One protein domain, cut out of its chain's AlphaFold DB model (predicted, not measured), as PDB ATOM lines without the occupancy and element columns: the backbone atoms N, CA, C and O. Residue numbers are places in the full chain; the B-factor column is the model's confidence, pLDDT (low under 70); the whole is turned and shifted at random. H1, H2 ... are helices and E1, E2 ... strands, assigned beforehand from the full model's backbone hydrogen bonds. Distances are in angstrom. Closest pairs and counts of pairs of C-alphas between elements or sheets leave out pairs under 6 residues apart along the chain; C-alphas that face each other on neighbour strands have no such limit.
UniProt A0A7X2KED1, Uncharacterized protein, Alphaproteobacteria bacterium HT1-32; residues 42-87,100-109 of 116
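AT A GLANCE: This is residues 42 to 87 and 100 to 109 of the 116 residues of an uncharacterized protein of Alphaproteobacteria bacterium HT1-32 (UniProt A0A7X2KED1). A small sheet of three strands, E1, E2 and E3, winds back and forth as a meander, each strand the antiparallel neighbour of the one before. The short helix H1 only grazes this sheet, and a second short helix, H2, lies off the sheet beyond a cut, its residue 105 close to residue 50 at the end of H1. The printed part has 56 residues, with H1, E1, E2, E3 and H2 in order along the chain and a mixed class of helices and strands. It is only just compact, close to loose, with a radius of gyration of the C-alphas of 12.1 A, and only just flat, spanning 33 by 26 by 15 A.

HOW THE PARTS SIT: H1, residues 43 to 50, is on the sheet but only grazes it; the closest C-alphas of H1 and E3, residues 77 to 82, are those of Ala 43 and Phe 82, 7.5 A apart. E1, residues 55 to 58, and E2, residues 64 to 68, form an antiparallel hairpin at 161 degrees, with N 65 and O 57 within hydrogen-bond range at 2.9 A. E2 and E3 form another antiparallel hairpin at 155 degrees, with N 68 and O 78 at 2.8 A. H2, residues 100 to 106, is not on the sheet. H1 and H2 are close but not clearly touching, their closest C-alphas, Trp 50 and Ile 105, being 6.9 A apart; they run opposite ways at a steep tilt of 53 degrees. In H1 and H2 every O i to N i+4 pair is within hydrogen-bond range.

IN THESE COORDINATES: H1 begins with C-alpha 43 at (210.759, 181.717, 212.346) and is 10.3 A long from first to last C-alpha. E1 measures 10.4 A, E2 13.5 A and E3 16.4 A. H2 measures 9.6 A and ends with C-alpha 106 at (213.754, 172.100, 224.786).

THE WHOLE: The C-alphas farthest apart, Pro 60 and Leu 107, are 34.8 A apart. Residues 88 to 99 are not printed, and C-alphas 87 and 100 are 25.4 A apart across this cut. Of the links printed whole, none is long. Confidence is low, with pLDDT under 70, in residues 70 to 74 and 100 to 109.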
ATOM      1  N   GLY A  42     206.501 181.301 214.760       92.56
ATOM      2  CA  GLY A  42     207.238 182.154 213.830       92.56
ATOM      3  C   GLY A  42     208.728 181.806 213.751       92.56
ATOM      4  O   GLY A  42     209.363 181.490 214.759       92.56
ATOM      5  N   ALA A  43     209.329 181.963 212.568       88.94
ATOM      6  CA  ALA A  43     210.759 181.717 212.346       88.94
ATOM      7  C   ALA A  43     211.674 182.508 213.303       88.94
ATOM      8  O   ALA A  43     212.718 182.014 213.721       88.94
ATOM      9  N   TRP A  44     211.280 183.729 213.679       87.81
ATOM     10  CA  TRP A  44     212.040 184.542 214.634       87.81
ATOM     11  C   TRP A  44     212.116 183.905 216.027       87.81
ATOM     12  O   TRP A  44     213.182 183.890 216.640       87.81
ATOM     13  N   GLU A  45     211.000 183.366 216.519       87.00
ATOM     14  CA  GLU A  45     210.951 182.675 217.809       87.00
ATOM     15  C   GLU A  45     211.797 181.402 217.767       87.00
ATOM     16  O   GLU A  45     212.602 181.164 218.670       87.00
ATOM     17  N   LEU A  46     211.690 180.647 216.669       87.62
ATOM     18  CA  LEU A  46     212.498 179.459 216.428       87.62
ATOM     19  C   LEU A  46     213.999 179.780 216.480       87.62
ATOM     20  O   LEU A  46     214.726 179.134 217.226       87.62
ATOM     21  N   PHE A  47     214.472 180.796 215.749       87.69
ATOM     22  CA  PHE A  47     215.902 181.139 215.681       87.69
ATOM     23  C   PHE A  47     216.439 181.738 216.975       87.69
ATOM     24  O   PHE A  47     217.579 181.487 217.359       87.69
ATOM     25  N   ARG A  48     215.614 182.508 217.689       84.38
ATOM     26  CA  ARG A  48     215.972 182.979 219.028       84.38
ATOM     27  C   ARG A  48     216.227 181.807 219.975       84.38
ATOM     28  O   ARG A  48     217.044 181.935 220.883       84.38
ATOM     29  N   PHE A  49     215.510 180.706 219.773       82.75
ATOM     30  CA  PHE A  49     215.529 179.569 220.669       82.75
ATOM     31  C   PHE A  49     216.565 178.498 220.298       82.75
ATOM     32  O   PHE A  49     217.350 178.080 221.143       82.75
ATOM     33  N   TRP A  50     216.582 178.073 219.036       81.56
ATOM     34  CA  TRP A  50     217.486 177.044 218.511       81.56
ATOM     35  C   TRP A  50     218.851 177.603 218.092       81.56
ATOM     36  O   TRP A  50     219.783 176.837 217.866       81.56
ATOM     37  N   GLY A  51     218.979 178.927 217.996       83.94
ATOM     38  CA  GLY A  51     220.153 179.593 217.447       83.94
ATOM     39  C   GLY A  51     220.049 179.805 215.937       83.94
ATOM     40  O   GLY A  51     218.979 179.695 215.333       83.94
ATOM     41  N   GLN A  52     221.177 180.160 215.321       83.81
ATOM     42  CA  GLN A  52     221.231 180.296 213.869       83.81
ATOM     43  C   GLN A  52     221.217 178.912 213.208       83.81
ATOM     44  O   GLN A  52     221.909 178.014 213.689       83.81
ATOM     45  N   PRO A  53     220.444 178.730 212.126       86.94
ATOM     46  CA  PRO A  53     220.491 177.502 211.348       86.94
ATOM     47  C   PRO A  53     221.832 177.375 210.621       86.94
ATOM     48  O   PRO A  53     222.425 178.380 210.226       86.94
ATOM     49  N   GLU A  54     222.245 176.136 210.376       86.19
ATOM     50  CA  GLU A  54     223.423 175.808 209.567       86.19
ATOM     51  C   GLU A  54     223.214 176.246 208.110       86.19
ATOM     52  O   GLU A  54     224.092 176.817 207.467       86.19
ATOM     53  N   ALA A  55     221.999 176.036 207.594       88.44
ATOM     54  CA  ALA A  55     221.632 176.422 206.242       88.44
ATOM     55  C   ALA A  55     220.179 176.888 206.148       88.44
ATOM     56  O   ALA A  55     219.296 176.440 206.882       88.44
ATOM     57  N   VAL A  56     219.915 177.772 205.183       91.69
ATOM     58  CA  VAL A  56     218.558 178.155 204.784       91.69
ATOM     59  C   VAL A  56     218.458 178.122 203.267       91.69
ATOM     60  O   VAL A  56     219.184 178.843 202.585       91.69
ATOM     61  N   TYR A  57     217.529 177.332 202.732       93.81
ATOM     62  CA  TYR A  57     217.312 177.212 201.289       93.81
ATOM     63  C   TYR A  57     215.845 177.420 200.900       93.81
ATOM     64  O   TYR A  57     214.951 177.486 201.748       93.81
ATOM     65  N   ARG A  58     215.598 177.603 199.597       94.31
ATOM     66  CA  ARG A  58     214.253 177.735 199.020       94.31
ATOM     67  C   ARG A  58     213.914 176.503 198.199       94.31
ATOM     68  O   ARG A  58     214.700 176.084 197.355       94.31
ATOM     69  N   LEU A  59     212.726 175.967 198.433       90.75
ATOM     70  CA  LEU A  59     212.133 174.905 197.639       90.75
ATOM     71  C   LEU A  59     211.577 175.467 196.315       90.75
ATOM     72  O   LEU A  59     211.273 176.660 196.232       90.75
ATOM     73  N   PRO A  60     211.373 174.623 195.282       93.25
ATOM     74  CA  PRO A  60     210.795 175.054 194.003       93.25
ATOM     75  C   PRO A  60     209.405 175.694 194.120       93.25
ATOM     76  O   PRO A  60     209.032 176.518 193.292       93.25
ATOM     77  N   ASN A  61     208.648 175.345 195.163       90.19
ATOM     78  CA  ASN A  61     207.344 175.936 195.479       90.19
ATOM     79  C   ASN A  61     207.445 177.317 196.167       90.19
ATOM     80  O   ASN A  61     206.432 177.847 196.607       90.19
ATOM     81  N   GLY A  62     208.649 177.882 196.311       89.81
ATOM     82  CA  GLY A  62     208.893 179.176 196.951       89.81
ATOM     83  C   GLY A  62     209.011 179.133 198.478       89.81
ATOM     84  O   GLY A  62     209.456 180.119 199.071       89.81
ATOM     85  N   ARG A  63     208.687 178.004 199.124       92.19
ATOM     86  CA  ARG A  63     208.800 177.850 200.581       92.19
ATOM     87  C   ARG A  63     210.257 177.812 201.017       92.19
ATOM     88  O   ARG A  63     211.148 177.412 200.267       92.19
ATOM     89  N   ARG A  64     210.505 178.254 202.245       94.69
ATOM     90  CA  ARG A  64     211.845 178.305 202.841       94.69
ATOM     91  C   ARG A  64     212.015 177.153 203.816       94.69
ATOM     92  O   ARG A  64     211.073 176.834 204.532       94.69
ATOM     93  N   VAL A  65     213.214 176.595 203.879       95.06
ATOM     94  CA  VAL A  65     213.588 175.562 204.849       95.06
ATOM     95  C   VAL A  65     214.813 176.037 205.617       95.06
ATOM     96  O   VAL A  65     215.769 176.496 204.993       95.06
ATOM     97  N   ALA A  66     214.772 175.966 206.948       92.88
ATOM     98  CA  ALA A  66     215.935 176.146 207.816       92.88
ATOM     99  C   ALA A  66     216.403 174.791 208.350       92.88
ATOM    100  O   ALA A  66     215.580 173.987 208.784       92.88
ATOM    101  N   VAL A  67     217.714 174.572 208.333       90.38
ATOM    102  CA  VAL A  67     218.356 173.312 208.713       90.38
ATOM    103  C   VAL A  67     219.191 173.516 209.971       90.38
ATOM    104  O   VAL A  67     219.978 174.456 210.051       90.38
ATOM    105  N   PHE A  68     219.026 172.625 210.939       87.00
ATOM    106  CA  PHE A  68     219.754 172.597 212.202       87.00
ATOM    107  C   PHE A  68     220.413 171.235 212.387       87.00
ATOM    108  O   PHE A  68     219.802 170.208 212.097       87.00
ATOM    109  N   GLY A  69     221.630 171.230 212.922       80.62
ATOM    110  CA  GLY A  69     222.441 170.023 213.072       80.62
ATOM    111  C   GLY A  69     223.679 170.066 212.185       80.62
ATOM    112  O   GLY A  69     223.884 171.021 211.439       80.62
ATOM    113  N   ASN A  70     224.517 169.040 212.304       69.44
ATOM    114  CA  ASN A  70     225.727 168.925 211.502       69.44
ATOM    115  C   ASN A  70     225.385 168.272 210.155       69.44
ATOM    116  O   ASN A  70     224.827 167.177 210.144       69.44
ATOM    117  N   LEU A  71     225.703 168.943 209.046       66.88
ATOM    118  CA  LEU A  71     225.500 168.411 207.692       66.88
ATOM    119  C   LEU A  71     226.652 167.510 207.223       66.88
ATOM    120  O   LEU A  71     226.495 166.814 206.222       66.88
ATOM    121  N   ASP A  72     227.780 167.518 207.938       63.84
ATOM    122  CA  ASP A  72     229.004 166.808 207.558       63.84
ATOM    123  C   ASP A  72     229.102 165.383 208.146       63.84
ATOM    124  O   ASP A  72     229.976 164.621 207.737       63.84
ATOM    125  N   ASP A  73     228.201 165.001 209.060       63.47
ATOM    126  CA  ASP A  73     228.170 163.689 209.730       63.47
ATOM    127  C   ASP A  73     226.779 163.029 209.623       63.47
ATOM    128  O   ASP A  73     225.772 163.709 209.435       63.47
ATOM    129  N   ASP A  74     226.685 161.712 209.874       63.12
ATOM    130  CA  ASP A  74     225.422 160.940 209.997       63.12
ATOM    131  C   ASP A  74     224.580 161.315 211.253       63.12
ATOM    132  O   ASP A  74     223.832 160.504 211.819       63.12
ATOM    133  N   GLY A  75     224.745 162.544 211.745       71.62
ATOM    134  CA  GLY A  75     224.111 163.077 212.940       71.62
ATOM    135  C   GLY A  75     222.621 163.383 212.766       71.62
ATOM    136  O   GLY A  75     222.005 163.144 211.730       71.62
ATOM    137  N   CYS A  76     222.021 163.921 213.828       80.69
ATOM    138  CA  CYS A  76     220.641 164.390 213.780       80.69
ATOM    139  C   CYS A  76     220.553 165.710 213.004       80.69
ATOM    140  O   CYS A  76     221.094 166.727 213.447       80.69
ATOM    141  N   VAL A  77     219.825 165.698 211.890       86.38
ATOM    142  CA  VAL A  77     219.514 166.885 211.091       86.38
ATOM    143  C   VAL A  77     218.029 167.189 211.222       86.38
ATOM    144  O   VAL A  77     217.183 166.333 210.983       86.38
ATOM    145  N   THR A  78     217.704 168.419 211.605       89.62
ATOM    146  CA  THR A  78     216.327 168.898 211.758       89.62
ATOM    147  C   THR A  78     216.048 169.996 210.754       89.62
ATOM    148  O   THR A  78     216.760 170.994 210.697       89.62
ATOM    149  N   GLU A  79     214.981 169.833 209.989       92.56
ATOM    150  CA  GLU A  79     214.533 170.796 208.997       92.56
ATOM    151  C   GLU A  79     213.187 171.391 209.411       92.56
ATOM    152  O   GLU A  79     212.243 170.665 209.725       92.56
ATOM    153  N   PHE A  80     213.088 172.719 209.368       94.31
ATOM    154  CA  PHE A  80     211.845 173.460 209.562       94.31
ATOM    155  C   PHE A  80     211.464 174.159 208.259       94.31
ATOM    156  O   PHE A  80     212.164 175.059 207.792       94.31
ATOM    157  N   GLU A  81     210.347 173.745 207.669       96.19
ATOM    158  CA  GLU A  81     209.774 174.333 206.463       96.19
ATOM    159  C   GLU A  81     208.741 175.394 206.847       96.19
ATOM    160  O   GLU A  81     207.767 175.107 207.551       96.19
ATOM    161  N   PHE A  82     208.911 176.610 206.340       95.94
ATOM    162  CA  PHE A  82     208.039 177.739 206.643       95.94
ATOM    163  C   PHE A  82     206.922 177.903 205.602       95.94
ATOM    164  O   PHE A  82     207.076 177.536 204.430       95.94
ATOM    165  N   ASP A  83     205.781 178.431 206.039       95.19
ATOM    166  CA  ASP A  83     204.722 178.938 205.166       95.19
ATOM    167  C   ASP A  83     205.052 180.345 204.628       95.19
ATOM    168  O   ASP A  83     206.109 180.921 204.902       95.19
ATOM    169  N   GLU A  84     204.135 180.904 203.837       93.12
ATOM    170  CA  GLU A  84     204.261 182.251 203.263       93.12
ATOM    171  C   GLU A  84     204.248 183.366 204.322       93.12
ATOM    172  O   GLU A  84     204.786 184.447 204.082       93.12
ATOM    173  N   ASN A  85     203.690 183.095 205.506       92.94
ATOM    174  CA  ASN A  85     203.641 184.028 206.632       92.94
ATOM    175  C   ASN A  85     204.913 183.970 207.496       92.94
ATOM    176  O   ASN A  85     205.064 184.765 208.423       92.94
ATOM    177  N   GLY A  86     205.838 183.050 207.200       92.06
ATOM    178  CA  GLY A  86     207.061 182.846 207.972       92.06
ATOM    179  C   GLY A  86     206.865 182.020 209.245       92.06
ATOM    180  O   GLY A  86     207.733 182.055 210.121       92.06
ATOM    181  N   ASN A  87     205.762 181.276 209.348       95.12
ATOM    182  CA  ASN A  87     205.515 180.331 210.432       95.12
ATOM    183  C   ASN A  87     205.960 178.928 210.028       95.12
ATOM    184  O   ASN A  87     205.924 178.566 208.853       95.12
ATOM    185  N   SER A 100     216.830 162.744 223.937       53.41
ATOM    186  CA  SER A 100     217.799 163.372 224.842       53.41
ATOM    187  C   SER A 100     218.458 164.626 224.243       53.41
ATOM    188  O   SER A 100     218.798 165.562 224.971       53.41
ATOM    189  N   ILE A 101     218.605 164.681 222.914       53.50
ATOM    190  CA  ILE A 101     219.095 165.850 222.171       53.50
ATOM    191  C   ILE A 101     217.985 166.904 222.093       53.50
ATOM    192  O   ILE A 101     218.229 168.080 222.375       53.50
ATOM    193  N   GLY A 102     216.754 166.468 221.799       50.03
ATOM    194  CA  GLY A 102     215.558 167.314 221.798       50.03
ATOM    195  C   GLY A 102     215.264 167.926 223.166       50.03
ATOM    196  O   GLY A 102     215.009 169.121 223.247       50.03
ATOM    197  N   ASP A 103     215.409 167.154 224.241       47.06
ATOM    198  CA  ASP A 103     215.235 167.586 225.625       47.06
ATOM    199  C   ASP A 103     216.263 168.648 226.002       47.06
ATOM    200  O   ASP A 103     215.891 169.640 226.607       47.06
ATOM    201  N   ARG A 104     217.540 168.532 225.611       48.78
ATOM    202  CA  ARG A 104     218.544 169.575 225.913       48.78
ATOM    203  C   ARG A 104     218.268 170.896 225.201       48.78
ATOM    204  O   ARG A 104     218.531 171.950 225.774       48.78
ATOM    205  N   ILE A 105     217.736 170.836 223.983       53.59
ATOM    206  CA  ILE A 105     217.318 172.027 223.242       53.59
ATOM    207  C   ILE A 105     216.024 172.564 223.861       53.59
ATOM    208  O   ILE A 105     215.944 173.749 224.131       53.59
ATOM    209  N   MET A 106     215.044 171.720 224.196       50.25
ATOM    210  CA  MET A 106     213.754 172.100 224.786       50.25
ATOM    211  C   MET A 106     213.842 172.615 226.234       50.25
ATOM    212  O   MET A 106     213.162 173.583 226.561       50.25
ATOM    213  N   LEU A 107     214.698 172.031 227.078       44.16
ATOM    214  CA  LEU A 107     214.941 172.409 228.480       44.16
ATOM    215  C   LEU A 107     215.626 173.776 228.615       44.16
ATOM    216  O   LEU A 107     215.542 174.392 229.674       44.16
ATOM    217  N   ALA A 108     216.255 174.282 227.550       41.03
ATOM    218  CA  ALA A 108     216.780 175.644 227.509       41.03
ATOM    219  C   ALA A 108     215.677 176.717 227.336       41.03
ATOM    220  O   ALA A 108     215.987 177.906 227.368       41.03
ATOM    221  N   ALA A 109     214.400 176.323 227.174       46.62
ATOM    222  CA  ALA A 109     213.232 177.213 227.101       46.62
ATOM    223  C   ALA A 109     212.470 177.206 228.424       46.62
ATOM    224  O   ALA A 109     211.530 176.424 228.592       46.62
TER     225      ALA A 109